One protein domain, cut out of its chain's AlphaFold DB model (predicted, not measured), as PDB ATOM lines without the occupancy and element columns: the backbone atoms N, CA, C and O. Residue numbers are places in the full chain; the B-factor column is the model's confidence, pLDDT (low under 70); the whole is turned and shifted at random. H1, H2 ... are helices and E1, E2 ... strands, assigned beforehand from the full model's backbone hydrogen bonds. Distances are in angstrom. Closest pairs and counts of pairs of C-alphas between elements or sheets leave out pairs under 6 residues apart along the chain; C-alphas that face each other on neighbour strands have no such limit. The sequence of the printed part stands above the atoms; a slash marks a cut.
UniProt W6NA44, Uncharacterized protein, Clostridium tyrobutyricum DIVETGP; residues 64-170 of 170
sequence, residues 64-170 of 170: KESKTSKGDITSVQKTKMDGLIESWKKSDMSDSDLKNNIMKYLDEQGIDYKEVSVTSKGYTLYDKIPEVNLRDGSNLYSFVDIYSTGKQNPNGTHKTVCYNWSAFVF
ATOM      1  N   LYS A  64      30.101  20.447  28.789       94.38
ATOM      2  CA  LYS A  64      29.944  20.011  30.184       94.38
ATOM      3  C   LYS A  64      30.585  18.681  30.478       94.38
ATOM      4  O   LYS A  64      31.200  18.546  31.523       94.38
ATOM      5  N   GLU A  65      30.449  17.742  29.561       90.88
ATOM      6  CA  GLU A  65      31.020  16.414  29.689       90.88
ATOM      7  C   GLU A  65      31.458  15.951  28.322       90.88
ATOM      8  O   GLU A  65      30.688  16.095  27.383       90.88
ATOM      9  N   SER A  66      32.656  15.386  28.232       92.62
ATOM     10  CA  SER A  66      33.175  14.756  27.023       92.62
ATOM     11  C   SER A  66      33.969  13.534  27.444       92.62
ATOM     12  O   SER A  66      34.956  13.645  28.177       92.62
ATOM     13  N   LYS A  67      33.517  12.357  27.019       94.25
ATOM     14  CA  LYS A  67      34.168  11.091  27.346       94.25
ATOM     15  C   LYS A  67      34.308  10.231  26.110       94.25
ATOM     16  O   LYS A  67      33.431  10.176  25.252       94.25
ATOM     17  N   THR A  68      35.428   9.524  26.071       94.88
ATOM     18  CA  THR A  68      35.708   8.473  25.101       94.88
ATOM     19  C   THR A  68      36.128   7.220  25.851       94.88
ATOM     20  O   THR A  68      36.793   7.314  26.883       94.88
ATOM     21  N   SER A  69      35.770   6.055  25.335       94.38
ATOM     22  CA  SER A  69      36.270   4.772  25.820       94.38
ATOM     23  C   SER A  69      36.677   3.897  24.645       94.38
ATOM     24  O   SER A  69      36.262   4.121  23.501       94.38
ATOM     25  N   LYS A  70      37.516   2.904  24.930       94.00
ATOM     26  CA  LYS A  70      37.883   1.881  23.954       94.00
ATOM     27  C   LYS A  70      37.512   0.500  24.467       94.00
ATOM     28  O   LYS A  70      37.595   0.224  25.665       94.00
ATOM     29  N   GLY A  71      37.139  -0.369  23.545       93.12
ATOM     30  CA  GLY A  71      37.042  -1.795  23.796       93.12
ATOM     31  C   GLY A  71      38.287  -2.505  23.316       93.12
ATOM     32  O   GLY A  71      39.417  -2.096  23.626       93.12
ATOM     33  N   ASP A  72      38.049  -3.547  22.530       91.12
ATOM     34  CA  ASP A  72      39.078  -4.372  21.910       91.12
ATOM     35  C   ASP A  72      39.678  -3.709  20.661       91.12
ATOM     36  O   ASP A  72      39.687  -4.239  19.557       91.12
ATOM     37  N   ILE A  73      40.144  -2.474  20.846       94.12
ATOM     38  CA  ILE A  73      40.970  -1.753  19.884       94.12
ATOM     39  C   ILE A  73      42.247  -1.276  20.574       94.12
ATOM     40  O   ILE A  73      42.304  -1.015  21.788       94.12
ATOM     41  N   THR A  74      43.297  -1.125  19.782       95.56
ATOM     42  CA  THR A  74      44.570  -0.562  20.227       95.56
ATOM     43  C   THR A  74      44.425   0.923  20.555       95.56
ATOM     44  O   THR A  74      43.547   1.626  20.048       95.56
ATOM     45  N   SER A  75      45.337   1.448  21.373       95.38
ATOM     46  CA  SER A  75      45.382   2.888  21.653       95.38
ATOM     47  C   SER A  75      45.636   3.722  20.391       95.38
ATOM     48  O   SER A  75      45.131   4.833  20.291       95.38
ATOM     49  N   VAL A  76      46.361   3.184  19.402       96.88
ATOM     50  CA  VAL A  76      46.599   3.856  18.112       96.88
ATOM     51  C   VAL A  76      45.297   3.990  17.320       96.88
ATOM     52  O   VAL A  76      44.984   5.079  16.839       96.88
ATOM     53  N   GLN A  77      44.509   2.914  17.245       96.81
ATOM     54  CA  GLN A  77      43.190   2.938  16.607       96.81
ATOM     55  C   GLN A  77      42.245   3.905  17.320       96.81
ATOM     56  O   GLN A  77      41.597   4.719  16.667       96.81
ATOM     57  N   LYS A  78      42.237   3.905  18.660       96.00
ATOM     58  CA  LYS A  78      41.458   4.875  19.441       96.00
ATOM     59  C   LYS A  78      41.837   6.319  19.096       96.00
ATOM     60  O   LYS A  78      40.953   7.112  18.799       96.00
ATOM     61  N   THR A  79      43.127   6.654  19.070       97.50
ATOM     62  CA  THR A  79      43.593   8.007  18.715       97.50
ATOM     63  C   THR A  79      43.143   8.414  17.313       97.50
ATOM     64  O   THR A  79      42.772   9.567  17.086       97.50
ATOM     65  N   LYS A  80      43.135   7.476  16.356       96.88
ATOM     66  CA  LYS A  80      42.627   7.743  15.007       96.88
ATOM     67  C   LYS A  80      41.127   8.046  15.015       96.88
ATOM     68  O   LYS A  80      40.708   8.999  14.358       96.88
ATOM     69  N   MET A  81      40.350   7.280  15.780       97.19
ATOM     70  CA  MET A  81      38.909   7.479  15.961       97.19
ATOM     71  C   MET A  81      38.610   8.824  16.635       97.19
ATOM     72  O   MET A  81      37.799   9.587  16.120       97.19
ATOM     73  N   ASP A  82      39.339   9.176  17.697       97.19
ATOM     74  CA  ASP A  82      39.226  10.481  18.365       97.19
ATOM     75  C   ASP A  82      39.502  11.641  17.388       97.19
ATOM     76  O   ASP A  82      38.809  12.657  17.406       97.19
ATOM     77  N   GLY A  83      40.463  11.475  16.473       96.81
ATOM     78  CA  GLY A  83      40.731  12.448  15.412       96.81
ATOM     79  C   GLY A  83      39.548  12.655  14.458       96.81
ATOM     80  O   GLY A  83      39.253  13.794  14.097       96.81
ATOM     81  N   LEU A  84      38.842  11.581  14.082       97.00
ATOM     82  CA  LEU A  84      37.623  11.674  13.267       97.00
ATOM     83  C   LEU A  84      36.499  12.401  14.024       97.00
ATOM     84  O   LEU A  84      35.831  13.261  13.449       97.00
ATOM     85  N   ILE A  85      36.329  12.103  15.318       96.88
ATOM     86  CA  ILE A  85      35.349  12.777  16.182       96.88
ATOM     87  C   ILE A  85      35.624  14.279  16.269       96.88
ATOM     88  O   ILE A  85      34.700  15.080  16.136       96.88
ATOM     89  N   GLU A  86      36.878  14.688  16.454       94.50
ATOM     90  CA  GLU A  86      37.222  16.107  16.570       94.50
ATOM     91  C   GLU A  86      36.988  16.885  15.265       94.50
ATOM     92  O   GLU A  86      36.517  18.024  15.313       94.50
ATOM     93  N   SER A  87      37.233  16.281  14.098       94.19
ATOM     94  CA  SER A  87      36.837  16.867  12.806       94.19
ATOM     95  C   SER A  87      35.315  16.988  12.668       94.19
ATOM     96  O   SER A  87      34.799  18.040  12.287       94.19
ATOM     97  N   TRP A  88      34.565  15.955  13.055       95.00
ATOM     98  CA  TRP A  88      33.099  15.987  13.056       95.00
ATOM     99  C   TRP A  88      32.514  17.057  13.977       95.00
ATOM    100  O   TRP A  88      31.635  17.818  13.567       95.00
ATOM    101  N   LYS A  89      33.047  17.213  15.191       90.06
ATOM    102  CA  LYS A  89      32.603  18.253  16.133       90.06
ATOM    103  C   LYS A  89      32.821  19.670  15.612       90.06
ATOM    104  O   LYS A  89      32.022  20.558  15.915       90.06
ATOM    105  N   LYS A  90      33.861  19.888  14.803       88.81
ATOM    106  CA  LYS A  90      34.129  21.172  14.135       88.81
ATOM    107  C   LYS A  90      33.164  21.467  12.983       88.81
ATOM    108  O   LYS A  90      33.205  22.559  12.432       88.81
ATOM    109  N   SER A  91      32.217  20.562  12.711       82.38
ATOM    110  CA  SER A  91      31.271  20.626  11.591       82.38
ATOM    111  C   SER A  91      31.949  20.544  10.220       82.38
ATOM    112  O   SER A  91      31.361  20.966   9.227       82.38
ATOM    113  N   ASP A  92      33.147  19.953  10.157       81.88
ATOM    114  CA  ASP A  92      33.863  19.697   8.900       81.88
ATOM    115  C   ASP A  92      33.247  18.520   8.120       81.88
ATOM    116  O   ASP A  92      33.583  18.290   6.960       81.88
ATOM    117  N   MET A  93      32.353  17.754   8.754       90.75
ATOM    118  CA  MET A  93      31.695  16.591   8.162       90.75
ATOM    119  C   MET A  93      30.317  16.330   8.787       90.75
ATOM    120  O   MET A  93      30.062  16.714   9.931       90.75
ATOM    121  N   SER A  94      29.428  15.667   8.041       95.69
ATOM    122  CA  SER A  94      28.103  15.255   8.524       95.69
ATOM    123  C   SER A  94      28.153  13.966   9.360       95.69
ATOM    124  O   SER A  94      29.150  13.245   9.354       95.69
ATOM    125  N   ASP A  95      27.055  13.630  10.043       97.25
ATOM    126  CA  ASP A  95      26.927  12.368  10.791       97.25
ATOM    127  C   ASP A  95      27.114  11.139   9.886       97.25
ATOM    128  O   ASP A  95      27.775  10.174  10.273       97.25
ATOM    129  N   SER A  96      26.577  11.184   8.659       97.50
ATOM    130  CA  SER A  96      26.758  10.121   7.666       97.50
ATOM    131  C   SER A  96      28.201  10.019   7.184       97.50
ATOM    132  O   SER A  96      28.700   8.910   7.014       97.50
ATOM    133  N   ASP A  97      28.889  11.147   7.005       97.69
ATOM    134  CA  ASP A  97      30.297  11.138   6.603       97.69
ATOM    135  C   ASP A  97      31.173  10.556   7.712       97.69
ATOM    136  O   ASP A  97      32.067   9.760   7.430       97.69
ATOM    137  N   LEU A  98      30.911  10.913   8.977       98.19
ATOM    138  CA  LEU A  98      31.645  10.352  10.110       98.19
ATOM    139  C   LEU A  98      31.422   8.842  10.187       98.19
ATOM    140  O   LEU A  98      32.390   8.089  10.282       98.19
ATOM    141  N   LYS A  99      30.163   8.401  10.089       98.44
ATOM    142  CA  LYS A  99      29.816   6.977  10.064       98.44
ATOM    143  C   LYS A  99      30.569   6.237   8.957       98.44
ATOM    144  O   LYS A  99      31.226   5.239   9.240       98.44
ATOM    145  N   ASN A 100      30.529   6.747   7.727       98.31
ATOM    146  CA  ASN A 100      31.194   6.124   6.583       98.31
ATOM    147  C   ASN A 100      32.720   6.102   6.738       98.31
ATOM    148  O   ASN A 100      33.353   5.103   6.409       98.31
ATOM    149  N   ASN A 101      33.317   7.172   7.266       98.06
ATOM    150  CA  ASN A 101      34.760   7.239   7.486       98.06
ATOM    151  C   ASN A 101      35.228   6.284   8.588       98.06
ATOM    152  O   ASN A 101      36.297   5.694   8.451       98.06
ATOM    153  N   ILE A 102      34.436   6.107   9.648       98.31
ATOM    154  CA  ILE A 102      34.697   5.094  10.674       98.31
ATOM    155  C   ILE A 102      34.614   3.695  10.062       98.31
ATOM    156  O   ILE A 102      35.561   2.932  10.202       98.31
ATOM    157  N   MET A 103      33.523   3.370   9.357       98.50
ATOM    158  CA  MET A 103      33.340   2.059   8.720       98.50
ATOM    159  C   MET A 103      34.500   1.730   7.780       98.50
ATOM    160  O   MET A 103      35.157   0.709   7.944       98.50
ATOM    161  N   LYS A 104      34.836   2.667   6.885       98.44
ATOM    162  CA  LYS A 104      35.974   2.539   5.973       98.44
ATOM    163  C   LYS A 104      37.285   2.289   6.719       98.44
ATOM    164  O   LYS A 104      38.057   1.430   6.314       98.44
ATOM    165  N   TYR A 105      37.545   3.037   7.792       98.25
ATOM    166  CA  TYR A 105      38.749   2.844   8.594       98.25
ATOM    167  C   TYR A 105      38.795   1.445   9.218       98.25
ATOM    168  O   TYR A 105      39.828   0.789   9.144       98.25
ATOM    169  N   LEU A 106      37.696   0.972   9.806       97.88
ATOM    170  CA  LEU A 106      37.627  -0.358  10.415       97.88
ATOM    171  C   LEU A 106      37.836  -1.467   9.370       97.88
ATOM    172  O   LEU A 106      38.660  -2.354   9.599       97.88
ATOM    173  N   ASP A 107      37.191  -1.353   8.204       98.12
ATOM    174  CA  ASP A 107      37.351  -2.283   7.079       98.12
ATOM    175  C   ASP A 107      38.818  -2.334   6.599       98.12
ATOM    176  O   ASP A 107      39.389  -3.410   6.426       98.12
ATOM    177  N   GLU A 108      39.468  -1.174   6.437       98.06
ATOM    178  CA  GLU A 108      40.882  -1.066   6.034       98.06
ATOM    179  C   GLU A 108      41.850  -1.662   7.065       98.06
ATOM    180  O   GLU A 108      42.958  -2.069   6.715       98.06
ATOM    181  N   GLN A 109      41.465  -1.681   8.342       97.00
ATOM    182  CA  GLN A 109      42.253  -2.280   9.418       97.00
ATOM    183  C   GLN A 109      41.931  -3.764   9.644       97.00
ATOM    184  O   GLN A 109      42.598  -4.392  10.467       97.00
ATOM    185  N   GLY A 110      40.936  -4.325   8.947       97.00
ATOM    186  CA  GLY A 110      40.467  -5.692   9.179       97.00
ATOM    187  C   GLY A 110      39.878  -5.889  10.579       97.00
ATOM    188  O   GLY A 110      40.083  -6.939  11.182       97.00
ATOM    189  N   ILE A 111      39.216  -4.862  11.122       96.25
ATOM    190  CA  ILE A 111      38.550  -4.918  12.425       96.25
ATOM    191  C   ILE A 111      37.077  -5.223  12.184       96.25
ATOM    192  O   ILE A 111      36.372  -4.413  11.584       96.25
ATOM    193  N   ASP A 112      36.607  -6.358  12.691       96.19
ATOM    194  CA  ASP A 112      35.193  -6.712  12.630       96.19
ATOM    195  C   ASP A 112      34.363  -5.781  13.520       96.19
ATOM    196  O   ASP A 112      34.717  -5.522  14.669       96.19
ATOM    197  N   TYR A 113      33.232  -5.305  13.002       95.88
ATOM    198  CA  TYR A 113      32.233  -4.542  13.747       95.88
ATOM    199  C   TYR A 113      30.832  -4.932  13.282       95.88
ATOM    200  O   TYR A 113      30.610  -5.341  12.141       95.88
ATOM    201  N   LYS A 114      29.860  -4.789  14.174       96.12
ATOM    202  CA  LYS A 114      28.451  -5.044  13.885       96.12
ATOM    203  C   LYS A 114      27.755  -3.800  13.356       96.12
ATOM    204  O   LYS A 114      26.963  -3.878  12.421       96.12
ATOM    205  N   GLU A 115      27.996  -2.660  13.995       96.31
ATOM    206  CA  GLU A 115      27.288  -1.425  13.682       96.31
ATOM    207  C   GLU A 115      28.085  -0.189  14.098       96.31
ATOM    208  O   GLU A 115      28.730  -0.160  15.144       96.31
ATOM    209  N   VAL A 116      27.962   0.867  13.291       97.88
ATOM    210  CA  VAL A 116      28.400   2.221  13.636       97.88
ATOM    211  C   VAL A 116      27.174   3.124  13.761       97.88
ATOM    212  O   VAL A 116      26.406   3.289  12.802       97.88
ATOM    213  N   SER A 117      27.009   3.729  14.936       97.19
ATOM    214  CA  SER A 117      25.947   4.688  15.248       97.19
ATOM    215  C   SER A 117      26.549   6.058  15.534       97.19
ATOM    216  O   SER A 117      27.498   6.171  16.306       97.19
ATOM    217  N   VAL A 118      26.009   7.099  14.900       97.69
ATOM    218  CA  VAL A 118      26.458   8.490  15.037       97.69
ATOM    219  C   VAL A 118      25.229   9.374  15.201       97.69
ATOM    220  O   VAL A 118      24.236   9.207  14.496       97.69
ATOM    221  N   THR A 119      25.274  10.304  16.148       95.25
ATOM    222  CA  THR A 119      24.210  11.291  16.365       95.25
ATOM    223  C   THR A 119      24.826  12.599  16.822       95.25
ATOM    224  O   THR A 119      25.444  12.647  17.885       95.25
ATOM    225  N   SER A 120      24.653  13.669  16.049       94.06
ATOM    226  CA  SER A 120      24.991  15.030  16.463       94.06
ATOM    227  C   SER A 120      23.765  15.774  16.969       94.06
ATOM    228  O   SER A 120      22.636  15.545  16.534       94.06
ATOM    229  N   LYS A 121      24.001  16.730  17.873       91.56
ATOM    230  CA  LYS A 121      23.005  17.718  18.315       91.56
ATOM    231  C   LYS A 121      21.674  17.102  18.778       91.56
ATOM    232  O   LYS A 121      20.620  17.718  18.619       91.56
ATOM    233  N   GLY A 122      21.711  15.918  19.389       93.62
ATOM    234  CA  GLY A 122      20.529  15.280  19.963       93.62
ATOM    235  C   GLY A 122      19.947  16.160  21.066       93.62
ATOM    236  O   GLY A 122      20.620  16.421  22.062       93.62
ATOM    237  N   TYR A 123      18.725  16.659  20.877       93.81
ATOM    238  CA  TYR A 123      18.066  17.540  21.842       93.81
ATOM    239  C   TYR A 123      17.770  16.792  23.144       93.81
ATOM    240  O   TYR A 123      17.189  15.708  23.130       93.81
ATOM    241  N   THR A 124      18.128  17.396  24.275       93.19
ATOM    242  CA  THR A 124      17.837  16.847  25.600       93.19
ATOM    243  C   THR A 124      17.606  17.957  26.626       93.19
ATOM    244  O   THR A 124      17.954  19.121  26.407       93.19
ATOM    245  N   LEU A 125      16.995  17.598  27.754       94.25
ATOM    246  CA  LEU A 125      16.657  18.506  28.844       94.25
ATOM    247  C   LEU A 125      17.247  17.998  30.158       94.25
ATOM    248  O   LEU A 125      16.828  16.952  30.657       94.25
ATOM    249  N   TYR A 126      18.142  18.786  30.750       93.19
ATOM    250  CA  TYR A 126      18.807  18.449  32.008       93.19
ATOM    251  C   TYR A 126      18.556  19.506  33.079       93.19
ATOM    252  O   TYR A 126      18.801  20.691  32.872       93.19
ATOM    253  N   ASP A 127      18.080  19.073  34.237       91.75
ATOM    254  CA  ASP A 127      18.147  19.816  35.498       91.75
ATOM    255  C   ASP A 127      19.573  19.791  36.073       91.75
ATOM    256  O   ASP A 127      20.076  20.807  36.548       91.75
ATOM    257  N   LYS A 128      20.263  18.654  35.934       92.38
ATOM    258  CA  LYS A 128      21.686  18.464  36.231       92.38
ATOM    259  C   LYS A 128      22.352  17.682  35.101       92.38
ATOM    260  O   LYS A 128      21.745  16.782  34.527       92.38
ATOM    261  N   ILE A 129      23.611  18.002  34.792       92.12
ATOM    262  CA  ILE A 129      24.388  17.230  33.813       92.12
ATOM    263  C   ILE A 129      24.521  15.785  34.312       92.12
ATOM    264  O   ILE A 129      25.004  15.587  35.432       92.12
ATOM    265  N   PRO A 130      24.066  14.787  33.530       90.44
ATOM    266  CA  PRO A 130      24.198  13.398  33.922       90.44
ATOM    267  C   PRO A 130      25.671  13.009  33.911       90.44
ATOM    268  O   PRO A 130      26.437  13.428  33.042       90.44
ATOM    269  N   GLU A 131      26.054  12.160  34.856       89.44
ATOM    270  CA  GLU A 131      27.352  11.516  34.786       89.44
ATOM    271  C   GLU A 131      27.367  10.560  33.590       89.44
ATOM    272  O   GLU A 131      26.544   9.648  33.476       89.44
ATOM    273  N   VAL A 132      28.310  10.775  32.679       87.81
ATOM    274  CA  VAL A 132      28.520   9.885  31.541       87.81
ATOM    275  C   VAL A 132      29.400   8.727  32.006       87.81
ATOM    276  O   VAL A 132      30.573   8.928  32.309       87.81
ATOM    277  N   ASN A 133      28.867   7.509  32.054       85.00
ATOM    278  CA  ASN A 133      29.630   6.317  32.426       85.00
ATOM    279  C   ASN A 133      29.834   5.423  31.200       85.00
ATOM    280  O   ASN A 133      28.989   4.593  30.873       85.00
ATOM    281  N   LEU A 134      30.963   5.614  30.512       86.12
ATOM    282  CA  LEU A 134      31.413   4.726  29.442       86.12
ATOM    283  C   LEU A 134      32.312   3.648  30.045       86.12
ATOM    284  O   LEU A 134      33.336   3.956  30.649       86.12
ATOM    285  N   ARG A 135      31.918   2.382  29.902       79.69
ATOM    286  CA  ARG A 135      32.703   1.250  30.396       79.69
ATOM    287  C   ARG A 135      33.689   0.802  29.320       79.69
ATOM    288  O   ARG A 135      33.264   0.449  28.218       79.69
ATOM    289  N   ASP A 136      34.976   0.776  29.647       76.94
ATOM    290  CA  ASP A 136      35.993   0.168  28.783       76.94
ATOM    291  C   ASP A 136      35.640  -1.301  28.500       76.94
ATOM    292  O   ASP A 136      35.167  -2.022  29.383       76.94
ATOM    293  N   GLY A 137      35.826  -1.738  27.254       74.06
ATOM    294  CA  GLY A 137      35.487  -3.105  26.833       74.06
ATOM    295  C   GLY A 137      34.019  -3.356  26.469       74.06
ATOM    296  O   GLY A 137      33.710  -4.464  26.051       74.06
ATOM    297  N   SER A 138      33.109  -2.383  26.619       78.06
ATOM    298  CA  SER A 138      31.684  -2.583  26.284       78.06
ATOM    299  C   SER A 138      31.393  -2.542  24.780       78.06
ATOM    300  O   SER A 138      30.652  -3.375  24.273       78.06
ATOM    301  N   ASN A 139      32.010  -1.591  24.090       90.75
ATOM    302  CA  ASN A 139      31.928  -1.343  22.655       90.75
ATOM    303  C   ASN A 139      33.361  -1.242  22.122       90.75
ATOM    304  O   ASN A 139      34.249  -0.840  22.880       90.75
ATOM    305  N   LEU A 140      33.595  -1.505  20.834       94.56
ATOM    306  CA  LEU A 140      34.908  -1.282  20.208       94.56
ATOM    307  C   LEU A 140      35.377   0.161  20.417       94.56
ATOM    308  O   LEU A 140      36.520   0.408  20.805       94.56
ATOM    309  N   TYR A 141      34.459   1.112  20.253       97.12
ATOM    310  CA  TYR A 141      34.681   2.521  20.544       97.12
ATOM    311  C   TYR A 141      33.397   3.172  21.056       97.12
ATOM    312  O   TYR A 141      32.291   2.833  20.627       97.12
ATOM    313  N   SER A 142      33.522   4.120  21.980       96.69
ATOM    314  CA  SER A 142      32.404   4.965  22.401       96.69
ATOM    315  C   SER A 142      32.858   6.391  22.624       96.69
ATOM    316  O   SER A 142      33.917   6.635  23.195       96.69
ATOM    317  N   PHE A 143      32.006   7.325  22.226       96.62
ATOM    318  CA  PHE A 143      32.154   8.748  22.453       96.62
ATOM    319  C   PHE A 143      30.803   9.337  22.845       96.62
ATOM    320  O   PHE A 143      29.791   9.038  22.210       96.62
ATOM    321  N   VAL A 144      30.799  10.187  23.871       95.88
ATOM    322  CA  VAL A 144      29.642  10.981  24.293       95.88
ATOM    323  C   VAL A 144      30.119  12.365  24.710       95.88
ATOM    324  O   VAL A 144      31.087  12.487  25.460       95.88
ATOM    325  N   ASP A 145      29.408  13.397  24.264       95.25
ATOM    326  CA  ASP A 145      29.679  14.790  24.614       95.25
ATOM    327  C   ASP A 145      28.371  15.555  24.839       95.25
ATOM    328  O   ASP A 145      27.358  15.282  24.185       95.25
ATOM    329  N   ILE A 146      28.378  16.493  25.784       96.00
ATOM    330  CA  ILE A 146      27.201  17.245  26.226       96.00
ATOM    331  C   ILE A 146      27.500  18.741  26.178       96.00
ATOM    332  O   ILE A 146      28.367  19.253  26.892       96.00
ATOM    333  N   TYR A 147      26.699  19.473  25.403       95.19
ATOM    334  CA  TYR A 147      26.702  20.931  25.361       95.19
ATOM    335  C   TYR A 147      25.455  21.498  26.036       95.19
ATOM    336  O   TYR A 147      24.329  21.219  25.625       95.19
ATOM    337  N   SER A 148      25.634  22.372  27.024       96.62
ATOM    338  CA  SER A 148      24.548  23.185  27.573       96.62
ATOM    339  C   SER A 148      24.386  24.484  26.793       96.62
ATOM    340  O   SER A 148      25.350  25.219  26.563       96.62
ATOM    341  N   THR A 149      23.145  24.833  26.451       95.94
ATOM    342  CA  THR A 149      22.846  26.139  25.844       95.94
ATOM    343  C   THR A 149      22.787  27.281  26.859       95.94
ATOM    344  O   THR A 149      22.817  28.444  26.451       95.94
ATOM    345  N   GLY A 150      22.690  26.981  28.161       94.94
ATOM    346  CA  GLY A 150      22.415  27.976  29.202       94.94
ATOM    347  C   GLY A 150      20.976  28.484  29.232       94.94
ATOM    348  O   GLY A 150      20.660  29.359  30.032       94.94
ATOM    349  N   LYS A 151      20.104  27.974  28.357       93.06
ATOM    350  CA  LYS A 151      18.717  28.424  28.250       93.06
ATOM    351  C   LYS A 151      17.799  27.460  28.980       93.06
ATOM    352  O   LYS A 151      17.893  26.248  28.789       93.06
ATOM    353  N   GLN A 152      16.888  28.003  29.777       90.62
ATOM    354  CA  GLN A 152      15.787  27.227  30.328       90.62
ATOM    355  C   GLN A 152      14.896  26.695  29.200       90.62
ATOM    356  O   GLN A 152      14.754  27.330  28.152       90.62
ATOM    357  N   ASN A 153      14.310  25.521  29.416       88.50
ATOM    358  CA  ASN A 153      13.305  24.964  28.527       88.50
ATOM    359  C   ASN A 153      12.137  25.959  28.364       88.50
ATOM    360  O   ASN A 153      11.500  26.290  29.367       88.50
ATOM    361  N   PRO A 154      11.812  26.404  27.136       77.81
ATOM    362  CA  PRO A 154      10.725  27.357  26.903       77.81
ATOM    363  C   PRO A 154       9.351  26.845  27.360       77.81
ATOM    364  O   PRO A 154       8.483  27.650  27.674       77.81
ATOM    365  N   ASN A 155       9.169  25.525  27.471       80.62
ATOM    366  CA  ASN A 155       7.902  24.903  27.870       80.62
ATOM    367  C   ASN A 155       7.729  24.778  29.402       80.62
ATOM    368  O   ASN A 155       6.948  23.955  29.871       80.62
ATOM    369  N   GLY A 156       8.472  25.562  30.193       65.88
ATOM    370  CA  GLY A 156       8.188  25.778  31.618       65.88
ATOM    371  C   GLY A 156       8.762  24.754  32.603       65.88
ATOM    372  O   GLY A 156       8.515  24.866  33.799       65.88
ATOM    373  N   THR A 157       9.559  23.774  32.167       79.81
ATOM    374  CA  THR A 157      10.247  22.880  33.121       79.81
ATOM    375  C   THR A 157      11.489  23.554  33.716       79.81
ATOM    376  O   THR A 157      12.204  24.258  33.000       79.81
ATOM    377  N   HIS A 158      11.823  23.254  34.975       88.31
ATOM    378  CA  HIS A 158      13.112  23.575  35.618       88.31
ATOM    379  C   HIS A 158      14.260  22.725  35.034       88.31
ATOM    380  O   HIS A 158      14.870  21.908  35.716       88.31
ATOM    381  N   LYS A 159      14.497  22.850  33.722       91.81
ATOM    382  CA  LYS A 159      15.529  22.120  32.975       91.81
ATOM    383  C   LYS A 159      16.183  23.020  31.939       91.81
ATOM    384  O   LYS A 159      15.556  23.934  31.404       91.81
ATOM    385  N   THR A 160      17.449  22.749  31.655       95.06
ATOM    386  CA  THR A 160      18.266  23.455  30.672       95.06
ATOM    387  C   THR A 160      18.198  22.704  29.361       95.06
ATOM    388  O   THR A 160      18.277  21.476  29.338       95.06
ATOM    389  N   VAL A 161      18.075  23.448  28.267       95.69
ATOM    390  CA  VAL A 161      18.203  22.902  26.921       95.69
ATOM    391  C   VAL A 161      19.662  22.540  26.672       95.69
ATOM    392  O   VAL A 161      20.545  23.404  26.712       95.69
ATOM    393  N   CYS A 162      19.900  21.270  26.378       96.19
ATOM    394  CA  CYS A 162      21.208  20.717  26.078       96.19
ATOM    395  C   CYS A 162      21.176  19.968  24.740       96.19
ATOM    396  O   CYS A 162      20.118  19.601  24.226       96.19
ATOM    397  N   TYR A 163      22.362  19.746  24.188       96.12
ATOM    398  CA  TYR A 163      22.582  18.936  23.002       96.12
ATOM    399  C   TYR A 163      23.617  17.859  23.306       96.12
ATOM    400  O   TYR A 163      24.623  18.148  23.952       96.12
ATOM    401  N   ASN A 164      23.377  16.650  22.808       94.94
ATOM    402  CA  ASN A 164      24.298  15.530  22.928       94.94
ATOM    403  C   ASN A 164      24.914  15.189  21.570       94.94
ATOM    404  O   ASN A 164      24.244  15.246  20.536       94.94
ATOM    405  N   TRP A 165      26.177  14.783  21.597       95.81
ATOM    406  CA  TRP A 165      26.851  14.119  20.494       95.81
ATOM    407  C   TRP A 165      27.242  12.734  20.961       95.81
ATOM    408  O   TRP A 165      27.703  12.568  22.090       95.81
ATOM    409  N   SER A 166      27.077  11.749  20.094       96.06
ATOM    410  CA  SER A 166      27.527  10.400  20.387       96.06
ATOM    411  C   SER A 166      27.984   9.672  19.141       96.06
ATOM    412  O   SER A 166      27.387   9.825  18.073       96.06
ATOM    413  N   ALA A 167      29.009   8.844  19.310       97.38
ATOM    414  CA  ALA A 167      29.434   7.873  18.317       97.38
ATOM    415  C   ALA A 167      29.739   6.542  19.013       97.38
ATOM    416  O   ALA A 167      30.482   6.508  19.994       97.38
ATOM    417  N   PHE A 168      29.168   5.453  18.507       96.81
ATOM    418  CA  PHE A 168      29.338   4.107  19.048       96.81
ATOM    419  C   PHE A 168      29.698   3.136  17.932       96.81
ATOM    420  O   PHE A 168      29.104   3.184  16.853       96.81
ATOM    421  N   VAL A 169      30.653   2.254  18.216       97.50
ATOM    422  CA  VAL A 169      31.031   1.135  17.349       97.50
ATOM    423  C   VAL A 169      30.848  -0.150  18.143       97.50
ATOM    424  O   VAL A 169      31.532  -0.338  19.150       97.50
ATOM    425  N   PHE A 170      29.910  -0.984  17.704       93.75
ATOM    426  CA  PHE A 170      29.513  -2.232  18.359       93.75
ATOM    427  C   PHE A 170      30.208  -3.440  17.752       93.75
ATOM    428  O   PHE A 170      30.345  -3.460  16.509       93.75
TER     429      PHE A 170
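AT A GLANCE: This is residues 64 to 170 of the 170 residues of an uncharacterized protein of Clostridium tyrobutyricum DIVETGP (UniProt W6NA44). A long, twisted sheet of four antiparallel strands has a helical hairpin, H1 and H2, packed side by side over one end of one face, in two layers, helices on one face of a sheet. The E3 and E4 hairpin reaches toward the other end of the long axis, with Gly 156 in its turn, and the long link from E2 to E3, residues 127 to 140, runs back along the sheet's length. The printed part has 107 residues with two named helices and four named strands, along the chain E1 H1 H2 E2 E3 E4; the sheet's order is E1, E3, E4, E2, and the class is mixed, helices and strands. It is compact, with a radius of gyration of the C-alphas of 15.1 A, yet elongated in outline, spanning 50 by 27 by 20 A.

HOW THE PARTS SIT: In the sheet, the inner strands E3, residues 141 to 152, and E4, residues 160 to 169, form a hairpin, antiparallel at 170 degrees; N 145 and O 165 are 2.9 A apart, within hydrogen-bond range. The edge strand E1, residues 64 to 70, is antiparallel to E3 at 172 degrees, with N 67 and O 144 at 2.9 A. The other edge strand, E2, residues 116 to 126, is antiparallel to E4 at 163 degrees, with N 119 and O 166 at 2.9 A. E1 and E2 are apart. E2 bends by 65 degrees at residue 121, and E3 bends by 56 degrees at residue 149. H1, residues 75 to 89, is on the sheet at a height of 9.4 A, over E3 and E4 and only just over E1, on which 3 of its C-alphas fall. It runs slantwise to the strands, at 37 degrees to E4 on the local plane. H2, residues 95 to 108, is on the same face at a height of 8.5 A, over E2, at 38 degrees to it on the local plane; their closest C-alphas, those of Asp 95 and Val 118, are 5.8 A apart. H1 and H2 touch, opposite ways at a shallow tilt of 20 degrees; their closest C-alphas, those of Trp 88 and Leu 98, are 6.5 A apart. In both helices every O i to N i+4 pair is within hydrogen-bond range.

IN THESE COORDINATES: E1 begins at C-alpha 64 (29.944, 20.011, 30.184) and measures 20.7 A, as does H1. H2 measures 19.9 A, E2 26.3 A and E3 32.6 A. E4 measures 29.0 A and ends at C-alpha 169 (31.031, 1.135, 17.349).

THE WHOLE: The C-alphas of Gly 110 and Gly 156, the two farthest apart, are 50.4 A apart. The printed part has no cut. The link from E2 to E3, residues 127 to 140, is long. The mean pLDDT of the printed part is 93.2; residue 156 is under 70.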